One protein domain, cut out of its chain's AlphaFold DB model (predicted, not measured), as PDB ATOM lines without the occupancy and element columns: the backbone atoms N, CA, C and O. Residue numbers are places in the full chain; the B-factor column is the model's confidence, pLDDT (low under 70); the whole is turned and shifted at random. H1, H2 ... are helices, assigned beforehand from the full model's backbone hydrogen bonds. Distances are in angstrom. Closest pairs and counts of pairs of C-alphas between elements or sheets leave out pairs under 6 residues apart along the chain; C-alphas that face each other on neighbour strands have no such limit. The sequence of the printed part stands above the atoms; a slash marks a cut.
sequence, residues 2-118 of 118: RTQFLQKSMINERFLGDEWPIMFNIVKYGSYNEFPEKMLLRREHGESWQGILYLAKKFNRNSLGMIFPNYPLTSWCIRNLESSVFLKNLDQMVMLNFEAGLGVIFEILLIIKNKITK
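AT A GLANCE: This is residues 2 to 118 of the 118 residues of an uncharacterized protein of Candidatus Nitrosopumilus koreensis AR1 (UniProt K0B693). One long helix, H8, makes much of the longest axis; H4 packs steeply across its residues 100 to 107, and residues 109 to 118 stick out past the rest. Near the other end H2 and H6 lie side by side, with H1 packed on H2, while residues 32 to 46 swing out as a wide free loop between H2 and H3. The printed part has 117 residues with eight named helices, H1 to H8 in order, and no named strand; its class is all helix. It is loose, with a radius of gyration of the C-alphas of 17.1 A, and only just elongated, spanning 55 by 36 by 24 A.

HOW THE PARTS SIT: Begin at H1, residues 2 to 9, which touches H2, residues 19 to 29, at a steep tilt of 57 degrees, opposite ways; their closest C-alphas, of Ser 9 and Asn 25, are 4.7 A apart. H2 touches H6, residues 71 to 80, at a shallow tilt of 13 degrees, the same way, closest at the C-alphas of Pro 21 and Cys 77, 7.6 A. Further along, H3, residues 47 to 50, is close to but not clearly touching H4, residues 52 to 59, with the C-alphas of Ser 48 and Leu 55 closest at 6.9 A. H4 touches H5, residues 63 to 67, closest at the C-alphas of Ala 56 and Met 66, 5.0 A. H5 and H6 only just touch, and only at the corner by their link, with 3 pairs of C-alphas within 8 A; the closest are those of Gly 65 and Tyr 71, 5.6 A. H7, residues 83 to 88, is close to but not clearly touching H6, with the C-alphas of Ile 78 and Phe 86 closest at 6.7 A. H7 meets H8, residues 90 to 116, only through their link. H8 touches H4 with residues 100 to 107 alone, at a steep tilt of 69 degrees, only just short of about perpendicular; the closest C-alphas, of Ile 52 and Val 104, are 6.3 A apart. H6 and H8 are close but not clearly touching, closest at the C-alphas of Thr 74 and Met 93, 6.6 A. Every O i to N i+4 pair is within hydrogen-bond range in H1, H2 and H4 to H8; H3 is too short for one, and its 1 O i to N i+3 pair is within range.

IN THESE COORDINATES: Find C-alpha 2 at (14.448, 12.000, 22.912), where H1 begins; it runs 11.0 A to C-alpha 9. H2 measures 15.3 A, H3 5.9 A, H4 10.4 A, H5 6.6 A, H6 14.3 A and H7 8.5 A. Then go to C-alpha 90 at (12.931, 42.066, 12.963), from which H8 runs 39.2 A to C-alpha 116 at (8.630, 37.489, -25.750).

THE WHOLE: The two C-alphas farthest apart, of Arg 2 and Thr 117, are 55.6 A apart. The printed part has no cut; the link from H2 to H3, 17 residues, is long. Look there for low confidence: residues 31 to 46 are under pLDDT 70, as are residues 2 and 118, against a mean of 85.7 over the printed part.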
ATOM      1  N   ARG A   2      14.196  11.198  24.140       66.75
ATOM      2  CA  ARG A   2      14.448  12.000  22.912       66.75
ATOM      3  C   ARG A   2      13.261  12.108  21.935       66.75
ATOM      4  O   ARG A   2      13.001  13.185  21.413       66.75
ATOM      5  N   THR A   3      12.488  11.037  21.753       78.19
ATOM      6  CA  THR A   3      11.329  11.012  20.837       78.19
ATOM      7  C   THR A   3      10.224  12.004  21.220       78.19
ATOM      8  O   THR A   3       9.602  12.586  20.340       78.19
ATOM      9  N   GLN A   4      10.007  12.252  22.517       81.31
ATOM     10  CA  GLN A   4       8.969  13.181  22.983       81.31
ATOM     11  C   GLN A   4       9.330  14.646  22.690       81.31
ATOM     12  O   GLN A   4       8.448  15.439  22.379       81.31
ATOM     13  N   PHE A   5      10.619  15.004  22.740       82.81
ATOM     14  CA  PHE A   5      11.085  16.345  22.364       82.81
ATOM     15  C   PHE A   5      10.928  16.600  20.866       82.81
ATOM     16  O   PHE A   5      10.450  17.661  20.471       82.81
ATOM     17  N   LEU A   6      11.255  15.604  20.037       82.38
ATOM     18  CA  LEU A   6      11.050  15.685  18.591       82.38
ATOM     19  C   LEU A   6       9.566  15.831  18.255       82.38
ATOM     20  O   LEU A   6       9.206  16.731  17.508       82.38
ATOM     21  N   GLN A   7       8.697  15.027  18.875       85.62
ATOM     22  CA  GLN A   7       7.246  15.145  18.696       85.62
ATOM     23  C   GLN A   7       6.722  16.535  19.073       85.62
ATOM     24  O   GLN A   7       5.926  17.098  18.331       85.62
ATOM     25  N   LYS A   8       7.206  17.119  20.179       86.44
ATOM     26  CA  LYS A   8       6.866  18.495  20.582       86.44
ATOM     27  C   LYS A   8       7.415  19.569  19.643       86.44
ATOM     28  O   LYS A   8       6.935  20.697  19.690       86.44
ATOM     29  N   SER A   9       8.425  19.243  18.837       88.81
ATOM     30  CA  SER A   9       9.058  20.200  17.930       88.81
ATOM     31  C   SER A   9       8.405  20.265  16.554       88.81
ATOM     32  O   SER A   9       8.570  21.259  15.848       88.81
ATOM     33  N   MET A  10       7.644  19.234  16.186       90.31
ATOM     34  CA  MET A  10       6.902  19.198  14.931       90.31
ATOM     35  C   MET A  10       5.807  20.268  14.904       90.31
ATOM     36  O   MET A  10       5.159  20.532  15.917       90.31
ATOM     37  N   ILE A  11       5.571  20.842  13.725       91.94
ATOM     38  CA  ILE A  11       4.445  21.744  13.466       91.94
ATOM     39  C   ILE A  11       3.400  21.048  12.591       91.94
ATOM     40  O   ILE A  11       3.725  20.149  11.812       91.94
ATOM     41  N   ASN A  12       2.135  21.442  12.740       88.62
ATOM     42  CA  ASN A  12       1.030  20.884  11.953       88.62
ATOM     43  C   ASN A  12       0.781  21.691  10.672       88.62
ATOM     44  O   ASN A  12       0.213  21.183   9.702       88.62
ATOM     45  N   GLU A  13       1.181  22.959  10.672       88.12
ATOM     46  CA  GLU A  13       1.148  23.823   9.508       88.12
ATOM     47  C   GLU A  13       2.187  23.377   8.475       88.12
ATOM     48  O   GLU A  13       3.297  22.993   8.822       88.12
ATOM     49  N   ARG A  14       1.822  23.450   7.193       88.44
ATOM     50  CA  ARG A  14       2.765  23.304   6.081       88.44
ATOM     51  C   ARG A  14       2.779  24.582   5.272       88.44
ATOM     52  O   ARG A  14       1.712  25.062   4.878       88.44
ATOM     53  N   PHE A  15       3.972  25.106   5.056       92.06
ATOM     54  CA  PHE A  15       4.243  26.293   4.259       92.06
ATOM     55  C   PHE A  15       5.703  26.277   3.807       92.06
ATOM     56  O   PHE A  15       6.501  25.477   4.285       92.06
ATOM     57  N   LEU A  16       6.054  27.142   2.862       90.38
ATOM     58  CA  LEU A  16       7.427  27.252   2.393       90.38
ATOM     59  C   LEU A  16       8.345  27.716   3.535       90.38
ATOM     60  O   LEU A  16       8.157  28.810   4.067       90.38
ATOM     61  N   GLY A  17       9.334  26.897   3.897       89.81
ATOM     62  CA  GLY A  17      10.213  27.169   5.033       89.81
ATOM     63  C   GLY A  17       9.678  26.653   6.373       89.81
ATOM     64  O   GLY A  17      10.083  27.169   7.417       89.81
ATOM     65  N   ASP A  18       8.754  25.686   6.374       90.94
ATOM     66  CA  ASP A  18       8.217  25.054   7.588       90.94
ATOM     67  C   ASP A  18       9.274  24.266   8.392       90.94
ATOM     68  O   ASP A  18       9.093  24.016   9.588       90.94
ATOM     69  N   GLU A  19      10.442  23.992   7.807       89.69
ATOM     70  CA  GLU A  19      11.607  23.474   8.518       89.69
ATOM     71  C   GLU A  19      12.153  24.442   9.584       89.69
ATOM     72  O   GLU A  19      12.638  23.995  10.624       89.69
ATOM     73  N   TRP A  20      12.038  25.760   9.386       92.50
ATOM     74  CA  TRP A  20      12.533  26.760  10.341       92.50
ATOM     75  C   TRP A  20      11.794  26.726  11.687       92.50
ATOM     76  O   TRP A  20      12.460  26.631  12.717       92.50
ATOM     77  N   PRO A  21      10.448  26.735  11.728       93.12
ATOM     78  CA  PRO A  21       9.677  26.486  12.942       93.12
ATOM     79  C   PRO A  21      10.096  25.229  13.698       93.12
ATOM     80  O   PRO A  21      10.200  25.251  14.924       93.12
ATOM     81  N   ILE A  22      10.360  24.140  12.967       91.44
ATOM     82  CA  ILE A  22      10.812  22.882  13.560       91.44
ATOM     83  C   ILE A  22      12.172  23.098  14.228       91.44
ATOM     84  O   ILE A  22      12.342  22.721  15.385       91.44
ATOM     85  N   MET A  23      13.114  23.768  13.556       90.44
ATOM     86  CA  MET A  23      14.417  24.109  14.139       90.44
ATOM     87  C   MET A  23      14.287  25.013  15.369       90.44
ATOM     88  O   MET A  23      14.905  24.736  16.395       90.44
ATOM     89  N   PHE A  24      13.440  26.044  15.324       90.44
ATOM     90  CA  PHE A  24      13.200  26.917  16.476       90.44
ATOM     91  C   PHE A  24      12.623  26.151  17.666       90.44
ATOM     92  O   PHE A  24      13.065  26.346  18.798       90.44
ATOM     93  N   ASN A  25      11.687  25.231  17.426       90.69
ATOM     94  CA  ASN A  25      11.156  24.390  18.488       90.69
ATOM     95  C   ASN A  25      12.197  23.394  19.025       90.69
ATOM     96  O   ASN A  25      12.233  23.159  20.231       90.69
ATOM     97  N   ILE A  26      13.072  22.847  18.172       88.81
ATOM     98  CA  ILE A  26      14.181  21.983  18.607       88.81
ATOM     99  C   ILE A  26      15.131  22.757  19.525       88.81
ATOM    100  O   ILE A  26      15.487  22.238  20.579       88.81
ATOM    101  N   VAL A  27      15.498  23.998  19.178       85.75
ATOM    102  CA  VAL A  27      16.300  24.879  20.052       85.75
ATOM    103  C   VAL A  27      15.569  25.152  21.371       85.75
ATOM    104  O   VAL A  27      16.186  25.163  22.431       85.75
ATOM    105  N   LYS A  28      14.249  25.362  21.319       85.56
ATOM    106  CA  LYS A  28      13.430  25.688  22.494       85.56
ATOM    107  C   LYS A  28      13.262  24.515  23.464       85.56
ATOM    108  O   LYS A  28      13.212  24.732  24.671       85.56
ATOM    109  N   TYR A  29      13.121  23.289  22.957       84.12
ATOM    110  CA  TYR A  29      12.757  22.117  23.764       84.12
ATOM    111  C   TYR A  29      13.870  21.073  23.915       84.12
ATOM    112  O   TYR A  29      13.740  20.187  24.758       84.12
ATOM    113  N   GLY A  30      14.920  21.121  23.099       74.06
ATOM    114  CA  GLY A  30      15.975  20.110  23.039       74.06
ATOM    115  C   GLY A  30      17.382  20.669  23.252       74.06
ATOM    116  O   GLY A  30      17.584  21.864  23.429       74.06
ATOM    117  N   SER A  31      18.376  19.777  23.223       65.75
ATOM    118  CA  SER A  31      19.799  20.124  23.193       65.75
ATOM    119  C   SER A  31      20.404  19.699  21.853       65.75
ATOM    120  O   SER A  31      20.167  18.575  21.396       65.75
ATOM    121  N   TYR A  32      21.206  20.566  21.232       63.59
ATOM    122  CA  TYR A  32      21.995  20.198  20.056       63.59
ATOM    123  C   TYR A  32      23.166  19.311  20.478       63.59
ATOM    124  O   TYR A  32      23.871  19.629  21.431       63.59
ATOM    125  N   ASN A  33      23.374  18.205  19.764       64.31
ATOM    126  CA  ASN A  33      24.628  17.458  19.824       64.31
ATOM    127  C   ASN A  33      25.346  17.677  18.495       64.31
ATOM    128  O   ASN A  33      24.762  17.430  17.438       64.31
ATOM    129  N   GLU A  34      26.592  18.133  18.548       58.91
ATOM    130  CA  GLU A  34      27.447  18.205  17.369       58.91
ATOM    131  C   GLU A  34      27.816  16.780  16.947       58.91
ATOM    132  O   GLU A  34      28.371  16.008  17.729       58.91
ATOM    133  N   PHE A  35      27.462  16.403  15.718       61.31
ATOM    134  CA  PHE A  35      27.924  15.154  15.125       61.31
ATOM    135  C   PHE A  35      29.189  15.437  14.308       61.31
ATOM    136  O   PHE A  35      29.163  16.327  13.457       61.31
ATOM    137  N   PRO A  36      30.284  14.689  14.516       57.03
ATOM    138  CA  PRO A  36      31.579  15.001  13.911       57.03
ATOM    139  C   PRO A  36      31.713  14.618  12.425       57.03
ATOM    140  O   PRO A  36      32.819  14.668  11.895       57.03
ATOM    141  N   GLU A  37      30.642  14.248  11.712       61.28
ATOM    142  CA  GLU A  37      30.781  13.652  10.376       61.28
ATOM    143  C   GLU A  37      29.773  14.173   9.337       61.28
ATOM    144  O   GLU A  37      28.571  14.299   9.586       61.28
ATOM    145  N   LYS A  38      30.277  14.453   8.125       57.91
ATOM    146  CA  LYS A  38      29.497  14.852   6.943       57.91
ATOM    147  C   LYS A  38      28.720  13.649   6.386       57.91
ATOM    148  O   LYS A  38      29.098  13.080   5.370       57.91
ATOM    149  N   MET A  39      27.618  13.274   7.030       62.50
ATOM    150  CA  MET A  39      26.752  12.168   6.582       62.50
ATOM    151  C   MET A  39      25.720  12.554   5.503       62.50
ATOM    152  O   MET A  39      25.014  11.689   4.983       62.50
ATOM    153  N   LEU A  40      25.595  13.837   5.149       69.38
ATOM    154  CA  LEU A  40      24.592  14.297   4.184       69.38
ATOM    155  C   LEU A  40      25.143  14.280   2.753       69.38
ATOM    156  O   LEU A  40      25.979  15.102   2.380       69.38
ATOM    157  N   LEU A  41      24.616  13.374   1.929       69.69
ATOM    158  CA  LEU A  41      24.826  13.390   0.484       69.69
ATOM    159  C   LEU A  41      23.995  14.520  -0.134       69.69
ATOM    160  O   LEU A  41      22.763  14.470  -0.155       69.69
ATOM    161  N   ARG A  42      24.671  15.545  -0.655       65.06
ATOM    162  CA  ARG A  42      24.026  16.615  -1.420       65.06
ATOM    163  C   ARG A  42      23.561  16.048  -2.760       65.06
ATOM    164  O   ARG A  42      24.383  15.625  -3.565       65.06
ATOM    165  N   ARG A  43      22.252  16.057  -3.017       67.31
ATOM    166  CA  ARG A  43      21.727  15.816  -4.369       67.31
ATOM    167  C   ARG A  43      21.822  17.106  -5.177       67.31
ATOM    168  O   ARG A  43      21.528  18.177  -4.653       67.31
ATOM    169  N   GLU A  44      22.218  16.996  -6.441       62.06
ATOM    170  CA  GLU A  44      22.341  18.157  -7.332       62.06
ATOM    171  C   GLU A  44      20.978  18.759  -7.694       62.06
ATOM    172  O   GLU A  44      20.863  19.972  -7.834       62.06
ATOM    173  N   HIS A  45      19.932  17.930  -7.760       64.31
ATOM    174  CA  HIS A  45      18.585  18.325  -8.166       64.31
ATOM    175  C   HIS A  45      17.582  18.140  -7.021       64.31
ATOM    176  O   HIS A  45      17.607  17.138  -6.301       64.31
ATOM    177  N   GLY A  46      16.678  19.108  -6.875       69.44
ATOM    178  CA  GLY A  46      15.626  19.140  -5.860       69.44
ATOM    179  C   GLY A  46      14.459  20.018  -6.308       69.44
ATOM    180  O   GLY A  46      14.555  20.722  -7.309       69.44
ATOM    181  N   GLU A  47      13.350  19.994  -5.573       71.25
ATOM    182  CA  GLU A  47      12.139  20.749  -5.945       71.25
ATOM    183  C   GLU A  47      12.365  22.269  -5.996       71.25
ATOM    184  O   GLU A  47      11.668  22.978  -6.717       71.25
ATOM    185  N   SER A  48      13.394  22.761  -5.301       71.56
ATOM    186  CA  SER A  48      13.832  24.160  -5.324       71.56
ATOM    187  C   SER A  48      14.298  24.662  -6.691       71.56
ATOM    188  O   SER A  48      14.313  25.868  -6.917       71.56
ATOM    189  N   TRP A  49      14.605  23.766  -7.631       74.81
ATOM    190  CA  TRP A  49      14.957  24.128  -9.007       74.81
ATOM    191  C   TRP A  49      13.770  24.627  -9.837       74.81
ATOM    192  O   TRP A  49      13.971  25.213 -10.896       74.81
ATOM    193  N   GLN A  50      12.534  24.401  -9.383       82.88
ATOM    194  CA  GLN A  50      11.326  24.761 -10.133       82.88
ATOM    195  C   GLN A  50      10.911  26.234  -9.964       82.88
ATOM    196  O   GLN A  50       9.922  26.644 -10.566       82.88
ATOM    197  N   GLY A  51      11.661  27.022  -9.186       86.62
ATOM    198  CA  GLY A  51      11.404  28.448  -8.962       86.62
ATOM    199  C   GLY A  51      10.591  28.733  -7.698       86.62
ATOM    200  O   GLY A  51       9.882  27.871  -7.166       86.62
ATOM    201  N   ILE A  52      10.705  29.963  -7.196       89.88
ATOM    202  CA  ILE A  52      10.068  30.385  -5.946       89.88
ATOM    203  C   ILE A  52       8.547  30.477  -6.105       89.88
ATOM    204  O   ILE A  52       7.821  30.126  -5.179       89.88
ATOM    205  N   LEU A  53       8.047  30.846  -7.289       90.69
ATOM    206  CA  LEU A  53       6.610  30.874  -7.578       90.69
ATOM    207  C   LEU A  53       5.981  29.479  -7.540       90.69
ATOM    208  O   LEU A  53       4.891  29.297  -6.986       90.69
ATOM    209  N   TYR A  54       6.659  28.484  -8.116       91.44
ATOM    210  CA  TYR A  54       6.197  27.100  -8.067       91.44
ATOM    211  C   TYR A  54       6.173  26.583  -6.626       91.44
ATOM    212  O   TYR A  54       5.166  26.023  -6.188       91.44
ATOM    213  N   LEU A  55       7.256  26.807  -5.877       91.31
ATOM    214  CA  LEU A  55       7.353  26.400  -4.478       91.31
ATOM    215  C   LEU A  55       6.284  27.076  -3.613       91.31
ATOM    216  O   LEU A  55       5.587  26.395  -2.861       91.31
ATOM    217  N   ALA A  56       6.090  28.387  -3.764       91.25
ATOM    218  CA  ALA A  56       5.056  29.126  -3.050       91.25
ATOM    219  C   ALA A  56       3.661  28.565  -3.364       91.25
ATOM    220  O   ALA A  56       2.892  28.299  -2.448       91.25
ATOM    221  N   LYS A  57       3.350  28.281  -4.635       90.44
ATOM    222  CA  LYS A  57       2.078  27.650  -5.030       90.44
ATOM    223  C   LYS A  57       1.906  26.240  -4.458       90.44
ATOM    224  O   LYS A  57       0.786  25.835  -4.159       90.44
ATOM    225  N   LYS A  58       2.990  25.473  -4.358       90.69
ATOM    226  CA  LYS A  58       2.957  24.090  -3.879       90.69
ATOM    227  C   LYS A  58       2.759  24.004  -2.366       90.69
ATOM    228  O   LYS A  58       1.989  23.165  -1.903       90.69
ATOM    229  N   PHE A  59       3.478  24.827  -1.609       90.75
ATOM    230  CA  PHE A  59       3.548  24.713  -0.154       90.75
ATOM    231  C   PHE A  59       2.633  25.696   0.575       90.75
ATOM    232  O   PHE A  59       2.084  25.343   1.619       90.75
ATOM    233  N   ASN A  60       2.403  26.896   0.035       91.56
ATOM    234  CA  ASN A  60       1.557  27.888   0.691       91.56
ATOM    235  C   ASN A  60       0.092  27.688   0.298       91.56
ATOM    236  O   ASN A  60      -0.278  27.715  -0.873       91.56
ATOM    237  N   ARG A  61      -0.767  27.496   1.305       82.75
ATOM    238  CA  ARG A  61      -2.201  27.225   1.104       82.75
ATOM    239  C   ARG A  61      -3.039  28.478   0.838       82.75
ATOM    240  O   ARG A  61      -4.168  28.357   0.375       82.75
ATOM    241  N   ASN A  62      -2.532  29.665   1.171       84.31
ATOM    242  CA  ASN A  62      -3.253  30.931   1.060       84.31
ATOM    243  C   ASN A  62      -2.698  31.814  -0.067       84.31
ATOM    244  O   ASN A  62      -1.504  31.819  -0.356       84.31
ATOM    245  N   SER A  63      -3.573  32.626  -0.663       83.56
ATOM    246  CA  SER A  63      -3.229  33.547  -1.756       83.56
ATOM    247  C   SER A  63      -2.161  34.570  -1.361       83.56
ATOM    248  O   SER A  63      -1.273  34.865  -2.156       83.56
ATOM    249  N   LEU A  64      -2.186  35.056  -0.114       86.25
ATOM    250  CA  LEU A  64      -1.142  35.943   0.409       86.25
ATOM    251  C   LEU A  64       0.230  35.265   0.443       86.25
ATOM    252  O   LEU A  64       1.209  35.882   0.042       86.25
ATOM    253  N   GLY A  65       0.304  33.997   0.856       85.38
ATOM    254  CA  GLY A  65       1.552  33.235   0.848       85.38
ATOM    255  C   GLY A  65       2.043  32.908  -0.562       85.38
ATOM    256  O   GLY A  65       3.231  32.695  -0.758       85.38
ATOM    257  N   MET A  66       1.169  32.897  -1.569       86.50
ATOM    258  CA  MET A  66       1.606  32.742  -2.959       86.50
ATOM    259  C   MET A  66       2.307  33.997  -3.497       86.50
ATOM    260  O   MET A  66       3.250  33.873  -4.272       86.50
ATOM    261  N   ILE A  67       1.849  35.190  -3.099       84.88
ATOM    262  CA  ILE A  67       2.429  36.480  -3.522       84.88
ATOM    263  C   ILE A  67       3.656  36.829  -2.674       84.88
ATOM    264  O   ILE A  67       4.643  37.342  -3.194       84.88
ATOM    265  N   PHE A  68       3.599  36.526  -1.377       90.44
ATOM    266  CA  PHE A  68       4.667  36.739  -0.408       90.44
ATOM    267  C   PHE A  68       5.118  35.380   0.150       90.44
ATOM    268  O   PHE A  68       4.591  34.935   1.173       90.44
ATOM    269  N   PRO A  69       6.087  34.704  -0.498       91.75
ATOM    270  CA  PRO A  69       6.436  33.311  -0.205       91.75
ATOM    271  C   PRO A  69       6.786  33.040   1.262       91.75
ATOM    272  O   PRO A  69       6.389  32.009   1.804       91.75
ATOM    273  N   ASN A  70       7.460  33.994   1.912       93.50
ATOM    274  CA  ASN A  70       7.926  33.885   3.297       93.50
ATOM    275  C   ASN A  70       6.942  34.467   4.331       93.50
ATOM    276  O   ASN A  70       7.179  34.358   5.535       93.50
ATOM    277  N   TYR A  71       5.803  35.026   3.904       92.75
ATOM    278  CA  TYR A  71       4.800  35.573   4.822       92.75
ATOM    279  C   TYR A  71       4.273  34.544   5.840       92.75
ATOM    280  O   TYR A  71       4.181  34.888   7.023       92.75
ATOM    281  N   PRO A  72       3.946  33.288   5.460       93.62
ATOM    282  CA  PRO A  72       3.487  32.287   6.423       93.62
ATOM    283  C   PRO A  72       4.506  32.011   7.535       93.62
ATOM    284  O   PRO A  72       4.110  31.893   8.695       93.62
ATOM    285  N   LEU A  73       5.801  31.999   7.200       93.56
ATOM    286  CA  LEU A  73       6.892  31.846   8.161       93.56
ATOM    287  C   LEU A  73       6.942  33.026   9.134       93.56
ATOM    288  O   LEU A  73       6.902  32.828  10.345       93.56
ATOM    289  N   THR A  74       6.943  34.263   8.630       93.81
ATOM    290  CA  THR A  74       6.922  35.458   9.490       93.81
ATOM    291  C   THR A  74       5.685  35.483  10.387       93.81
ATOM    292  O   THR A  74       5.782  35.770  11.578       93.81
ATOM    293  N   SER A  75       4.528  35.109   9.843       93.88
ATOM    294  CA  SER A  75       3.274  34.992  10.585       93.88
ATOM    295  C   SER A  75       3.362  33.940  11.699       93.88
ATOM    296  O   SER A  75       2.860  34.161  12.801       93.88
ATOM    297  N   TRP A  76       4.025  32.808  11.444       94.44
ATOM    298  CA  TRP A  76       4.285  31.788  12.459       94.44
ATOM    299  C   TRP A  76       5.221  32.306  13.556       94.44
ATOM    300  O   TRP A  76       4.911  32.134  14.736       94.44
ATOM    301  N   CYS A  77       6.308  32.992  13.186       93.69
ATOM    302  CA  CYS A  77       7.265  33.568  14.131       93.69
ATOM    303  C   CYS A  77       6.599  34.570  15.080       93.69
ATOM    304  O   CYS A  77       6.811  34.490  16.286       93.69
ATOM    305  N   ILE A  78       5.733  35.451  14.567       94.12
ATOM    306  CA  ILE A  78       4.987  36.425  15.385       94.12
ATOM    307  C   ILE A  78       4.096  35.732  16.426       94.12
ATOM    308  O   ILE A  78       3.949  36.232  17.539       94.12
ATOM    309  N   ARG A  79       3.486  34.591  16.073       93.81
ATOM    310  CA  ARG A  79       2.565  33.863  16.963       93.81
ATOM    311  C   ARG A  79       3.265  32.984  18.000       93.81
ATOM    312  O   ARG A  79       2.683  32.745  19.052       93.81
ATOM    313  N   ASN A  80       4.448  32.451  17.687       92.81
ATOM    314  CA  ASN A  80       5.065  31.367  18.466       92.81
ATOM    315  C   ASN A  80       6.380  31.749  19.158       92.81
ATOM    316  O   ASN A  80       6.767  31.089  20.130       92.81
ATOM    317  N   LEU A  81       7.075  32.780  18.673       92.00
ATOM    318  CA  LEU A  81       8.266  33.303  19.334       92.00
ATOM    319  C   LEU A  81       7.876  34.333  20.389       92.00
ATOM    320  O   LEU A  81       6.871  35.033  20.277       92.00
ATOM    321  N   GLU A  82       8.712  34.454  21.415       92.25
ATOM    322  CA  GLU A  82       8.591  35.552  22.364       92.25
ATOM    323  C   GLU A  82       8.788  36.885  21.635       92.25
ATOM    324  O   GLU A  82       9.709  37.036  20.826       92.25
ATOM    325  N   SER A  83       7.947  37.878  21.935       91.75
ATOM    326  CA  SER A  83       7.970  39.165  21.230       91.75
ATOM    327  C   SER A  83       9.332  39.859  21.314       91.75
ATOM    328  O   SER A  83       9.753  40.496  20.356       91.75
ATOM    329  N   SER A  84      10.061  39.693  22.423       93.38
ATOM    330  CA  SER A  84      11.423  40.210  22.595       93.38
ATOM    331  C   SER A  84      12.416  39.599  21.598       93.38
ATOM    332  O   SER A  84      13.264  40.312  21.068       93.38
ATOM    333  N   VAL A  85      12.302  38.299  21.311       91.38
ATOM    334  CA  VAL A  85      13.139  37.582  20.339       91.38
ATOM    335  C   VAL A  85      12.768  37.991  18.920       91.38
ATOM    336  O   VAL A  85      13.658  38.277  18.123       91.38
ATOM    337  N   PHE A  86      11.471  38.074  18.613       92.50
ATOM    338  CA  PHE A  86      11.008  38.505  17.295       92.50
ATOM    339  C   PHE A  86      11.459  39.935  16.973       92.50
ATOM    340  O   PHE A  86      12.036  40.174  15.919       92.50
ATOM    341  N   LEU A  87      11.265  40.878  17.903       93.25
ATOM    342  CA  LEU A  87      11.635  42.281  17.705       93.25
ATOM    343  C   LEU A  87      13.150  42.484  17.581       93.25
ATOM    344  O   LEU A  87      13.582  43.322  16.796       93.25
ATOM    345  N   LYS A  88      13.961  41.699  18.306       95.38
ATOM    346  CA  LYS A  88      15.429  41.733  18.188       95.38
ATOM    347  C   LYS A  88      15.949  41.275  16.824       95.38
ATOM    348  O   LYS A  88      17.057  41.654  16.477       95.38
ATOM    349  N   ASN A  89      15.176  40.468  16.094       92.94
ATOM    350  CA  ASN A  89      15.544  39.919  14.783       92.94
ATOM    351  C   ASN A  89      14.584  40.402  13.681       92.94
ATOM    352  O   ASN A  89      14.392  39.736  12.660       92.94
ATOM    353  N   LEU A  90      13.910  41.534  13.907       93.25
ATOM    354  CA  LEU A  90      12.931  42.066  12.963       93.25
ATOM    355  C   LEU A  90      13.592  42.434  11.630       93.25
ATOM    356  O   LEU A  90      13.013  42.202  10.574       93.25
ATOM    357  N   ASP A  91      14.815  42.953  11.684       94.69
ATOM    358  CA  ASP A  91      15.680  43.225  10.537       94.69
ATOM    359  C   ASP A  91      15.868  41.986   9.648       94.69
ATOM    360  O   ASP A  91      15.655  42.060   8.438       94.69
ATOM    361  N   GLN A  92      16.161  40.829  10.245       93.25
ATOM    362  CA  GLN A  92      16.306  39.564   9.524       93.25
ATOM    363  C   GLN A  92      14.987  39.124   8.889       93.25
ATOM    364  O   GLN A  92      14.973  38.658   7.752       93.25
ATOM    365  N   MET A  93      13.864  39.303   9.589       92.56
ATOM    366  CA  MET A  93      12.543  38.978   9.044       92.56
ATOM    367  C   MET A  93      12.176  39.882   7.863       92.56
ATOM    368  O   MET A  93      11.614  39.402   6.875       92.56
ATOM    369  N   VAL A  94      12.497  41.178   7.934       94.25
ATOM    370  CA  VAL A  94      12.294  42.114   6.819       94.25
ATOM    371  C   VAL A  94      13.171  41.721   5.637       94.25
ATOM    372  O   VAL A  94      12.657  41.592   4.527       94.25
ATOM    373  N   MET A  95      14.460  41.467   5.874       95.44
ATOM    374  CA  MET A  95      15.409  41.062   4.836       95.44
ATOM    375  C   MET A  95      14.961  39.775   4.136       95.44
ATOM    376  O   MET A  95      14.882  39.729   2.913       95.44
ATOM    377  N   LEU A  96      14.539  38.769   4.904       93.50
ATOM    378  CA  LEU A  96      14.056  37.493   4.380       93.50
ATOM    379  C   LEU A  96      12.829  37.644   3.464       93.50
ATOM    380  O   LEU A  96      12.704  36.945   2.455       93.50
ATOM    381  N   ASN A  97      11.893  38.533   3.804       93.12
ATOM    382  CA  ASN A  97      10.731  38.798   2.948       93.12
ATOM    383  C   ASN A  97      11.106  39.633   1.723       93.12
ATOM    384  O   ASN A  97      10.563  39.405   0.642       93.12
ATOM    385  N   PHE A  98      12.035  40.575   1.878       94.00
ATOM    386  CA  PHE A  98      12.531  41.402   0.788       94.00
ATOM    387  C   PHE A  98      13.261  40.568  -0.271       94.00
ATOM    388  O   PHE A  98      12.938  40.670  -1.453       94.00
ATOM    389  N   GLU A  99      14.170  39.682   0.140       93.12
ATOM    390  CA  GLU A  99      14.890  38.770  -0.757       93.12
ATOM    391  C   GLU A  99      13.937  37.844  -1.519       93.12
ATOM    392  O   GLU A  99      14.057  37.697  -2.736       93.12
ATOM    393  N   ALA A 100      12.938  37.268  -0.842       91.50
ATOM    394  CA  ALA A 100      11.917  36.464  -1.513       91.50
ATOM    395  C   ALA A 100      11.079  37.288  -2.499       91.50
ATOM    396  O   ALA A 100      10.790  36.814  -3.598       91.50
ATOM    397  N   GLY A 101      10.723  38.523  -2.139       92.50
ATOM    398  CA  GLY A 101      10.024  39.447  -3.032       92.50
ATOM    399  C   GLY A 101      10.836  39.763  -4.289       92.50
ATOM    400  O   GLY A 101      10.315  39.659  -5.400       92.50
ATOM    401  N   LEU A 102      12.128  40.072  -4.138       93.75
ATOM    402  CA  LEU A 102      13.040  40.258  -5.269       93.75
ATOM    403  C   LEU A 102      13.145  38.992  -6.123       93.75
ATOM    404  O   LEU A 102      13.062  39.081  -7.345       93.75
ATOM    405  N   GLY A 103      13.271  37.818  -5.499       92.50
ATOM    406  CA  GLY A 103      13.308  36.531  -6.196       92.50
ATOM    407  C   GLY A 103      12.074  36.306  -7.072       92.50
ATOM    408  O   GLY A 103      12.208  35.949  -8.242       92.50
ATOM    409  N   VAL A 104      10.881  36.597  -6.544       92.81
ATOM    410  CA  VAL A 104       9.624  36.540  -7.307       92.81
ATOM    411  C   VAL A 104       9.644  37.518  -8.484       92.81
ATOM    412  O   VAL A 104       9.295  37.133  -9.599       92.81
ATOM    413  N   ILE A 105      10.078  38.766  -8.275       93.31
ATOM    414  CA  ILE A 105      10.167  39.775  -9.344       93.31
ATOM    415  C   ILE A 105      11.106  39.301 -10.460       93.31
ATOM    416  O   ILE A 105      10.729  39.333 -11.632       93.31
ATOM    417  N   PHE A 106      12.305  38.826 -10.116       93.75
ATOM    418  CA  PHE A 106      13.263  38.314 -11.097       93.75
ATOM    419  C   PHE A 106      12.712  37.114 -11.870       93.75
ATOM    420  O   PHE A 106      12.849  37.066 -13.093       93.75
ATOM    421  N   GLU A 107      12.049  36.176 -11.192       92.88
ATOM    422  CA  GLU A 107      11.428  35.023 -11.845       92.88
ATOM    423  C   GLU A 107      10.337  35.457 -12.838       92.88
ATOM    424  O   GLU A 107      10.317  34.990 -13.978       92.88
ATOM    425  N   ILE A 108       9.482  36.415 -12.464       92.12
ATOM    426  CA  ILE A 108       8.459  36.974 -13.360       92.12
ATOM    427  C   ILE A 108       9.102  37.629 -14.587       92.12
ATOM    428  O   ILE A 108       8.677  37.363 -15.713       92.12
ATOM    429  N   LEU A 109      10.141  38.449 -14.399       94.00
ATOM    430  CA  LEU A 109      10.855  39.099 -15.504       94.00
ATOM    431  C   LEU A 109      11.470  38.074 -16.466       94.00
ATOM    432  O   LEU A 109      11.375  38.242 -17.683       94.00
ATOM    433  N   LEU A 110      12.050  36.990 -15.942       92.38
ATOM    434  CA  LEU A 110      12.590  35.892 -16.748       92.38
ATOM    435  C   LEU A 110      11.492  35.170 -17.536       92.38
ATOM    436  O   LEU A 110      11.665  34.913 -18.728       92.38
ATOM    437  N   ILE A 111      10.349  34.882 -16.909       91.75
ATOM    438  CA  ILE A 111       9.199  34.257 -17.578       91.75
ATOM    439  C   ILE A 111       8.677  35.151 -18.709       91.75
ATOM    440  O   ILE A 111       8.410  34.655 -19.804       91.75
ATOM    441  N   ILE A 112       8.544  36.459 -18.469       93.19
ATOM    442  CA  ILE A 112       8.097  37.431 -19.478       93.19
ATOM    443  C   ILE A 112       9.094  37.486 -20.635       93.19
ATOM    444  O   ILE A 112       8.693  37.323 -21.787       93.19
ATOM    445  N   LYS A 113      10.393  37.637 -20.347       94.06
ATOM    446  CA  LYS A 113      11.450  37.648 -21.367       94.06
ATOM    447  C   LYS A 113      11.401  36.386 -22.231       94.06
ATOM    448  O   LYS A 113      11.366  36.485 -23.453       94.06
ATOM    449  N   ASN A 114      11.315  35.212 -21.605       92.00
ATOM    450  CA  ASN A 114      11.268  33.929 -22.306       92.00
ATOM    451  C   ASN A 114      10.004  33.749 -23.156       92.00
ATOM    452  O   ASN A 114      10.050  33.008 -24.131       92.00
ATOM    453  N   LYS A 115       8.885  34.397 -22.804       90.06
ATOM    454  CA  LYS A 115       7.666  34.408 -23.629       90.06
ATOM    455  C   LYS A 115       7.744  35.376 -24.807       90.06
ATOM    456  O   LYS A 115       7.118  35.099 -25.815       90.06
ATOM    457  N   ILE A 116       8.465  36.491 -24.677       88.31
ATOM    458  CA  ILE A 116       8.630  37.489 -25.750       88.31
ATOM    459  C   ILE A 116       9.647  37.019 -26.798       88.31
ATOM    460  O   ILE A 116       9.522  37.344 -27.970       88.31
ATOM    461  N   THR A 117      10.681  36.280 -26.382       78.75
ATOM    462  CA  THR A 117      11.723  35.750 -27.285       78.75
ATOM    463  C   THR A 117      11.295  34.469 -28.022       78.75
ATOM    464  O   THR A 117      12.037  33.986 -28.874       78.75
ATOM    465  N   LYS A 118      10.126  33.909 -27.696       55.38
ATOM    466  CA  LYS A 118       9.556  32.713 -28.330       55.38
ATOM    467  C   LYS A 118       8.512  33.100 -29.364       55.38
ATOM    468  O   LYS A 118       8.444  32.384 -30.383       55.38
TER     469      LYS A 118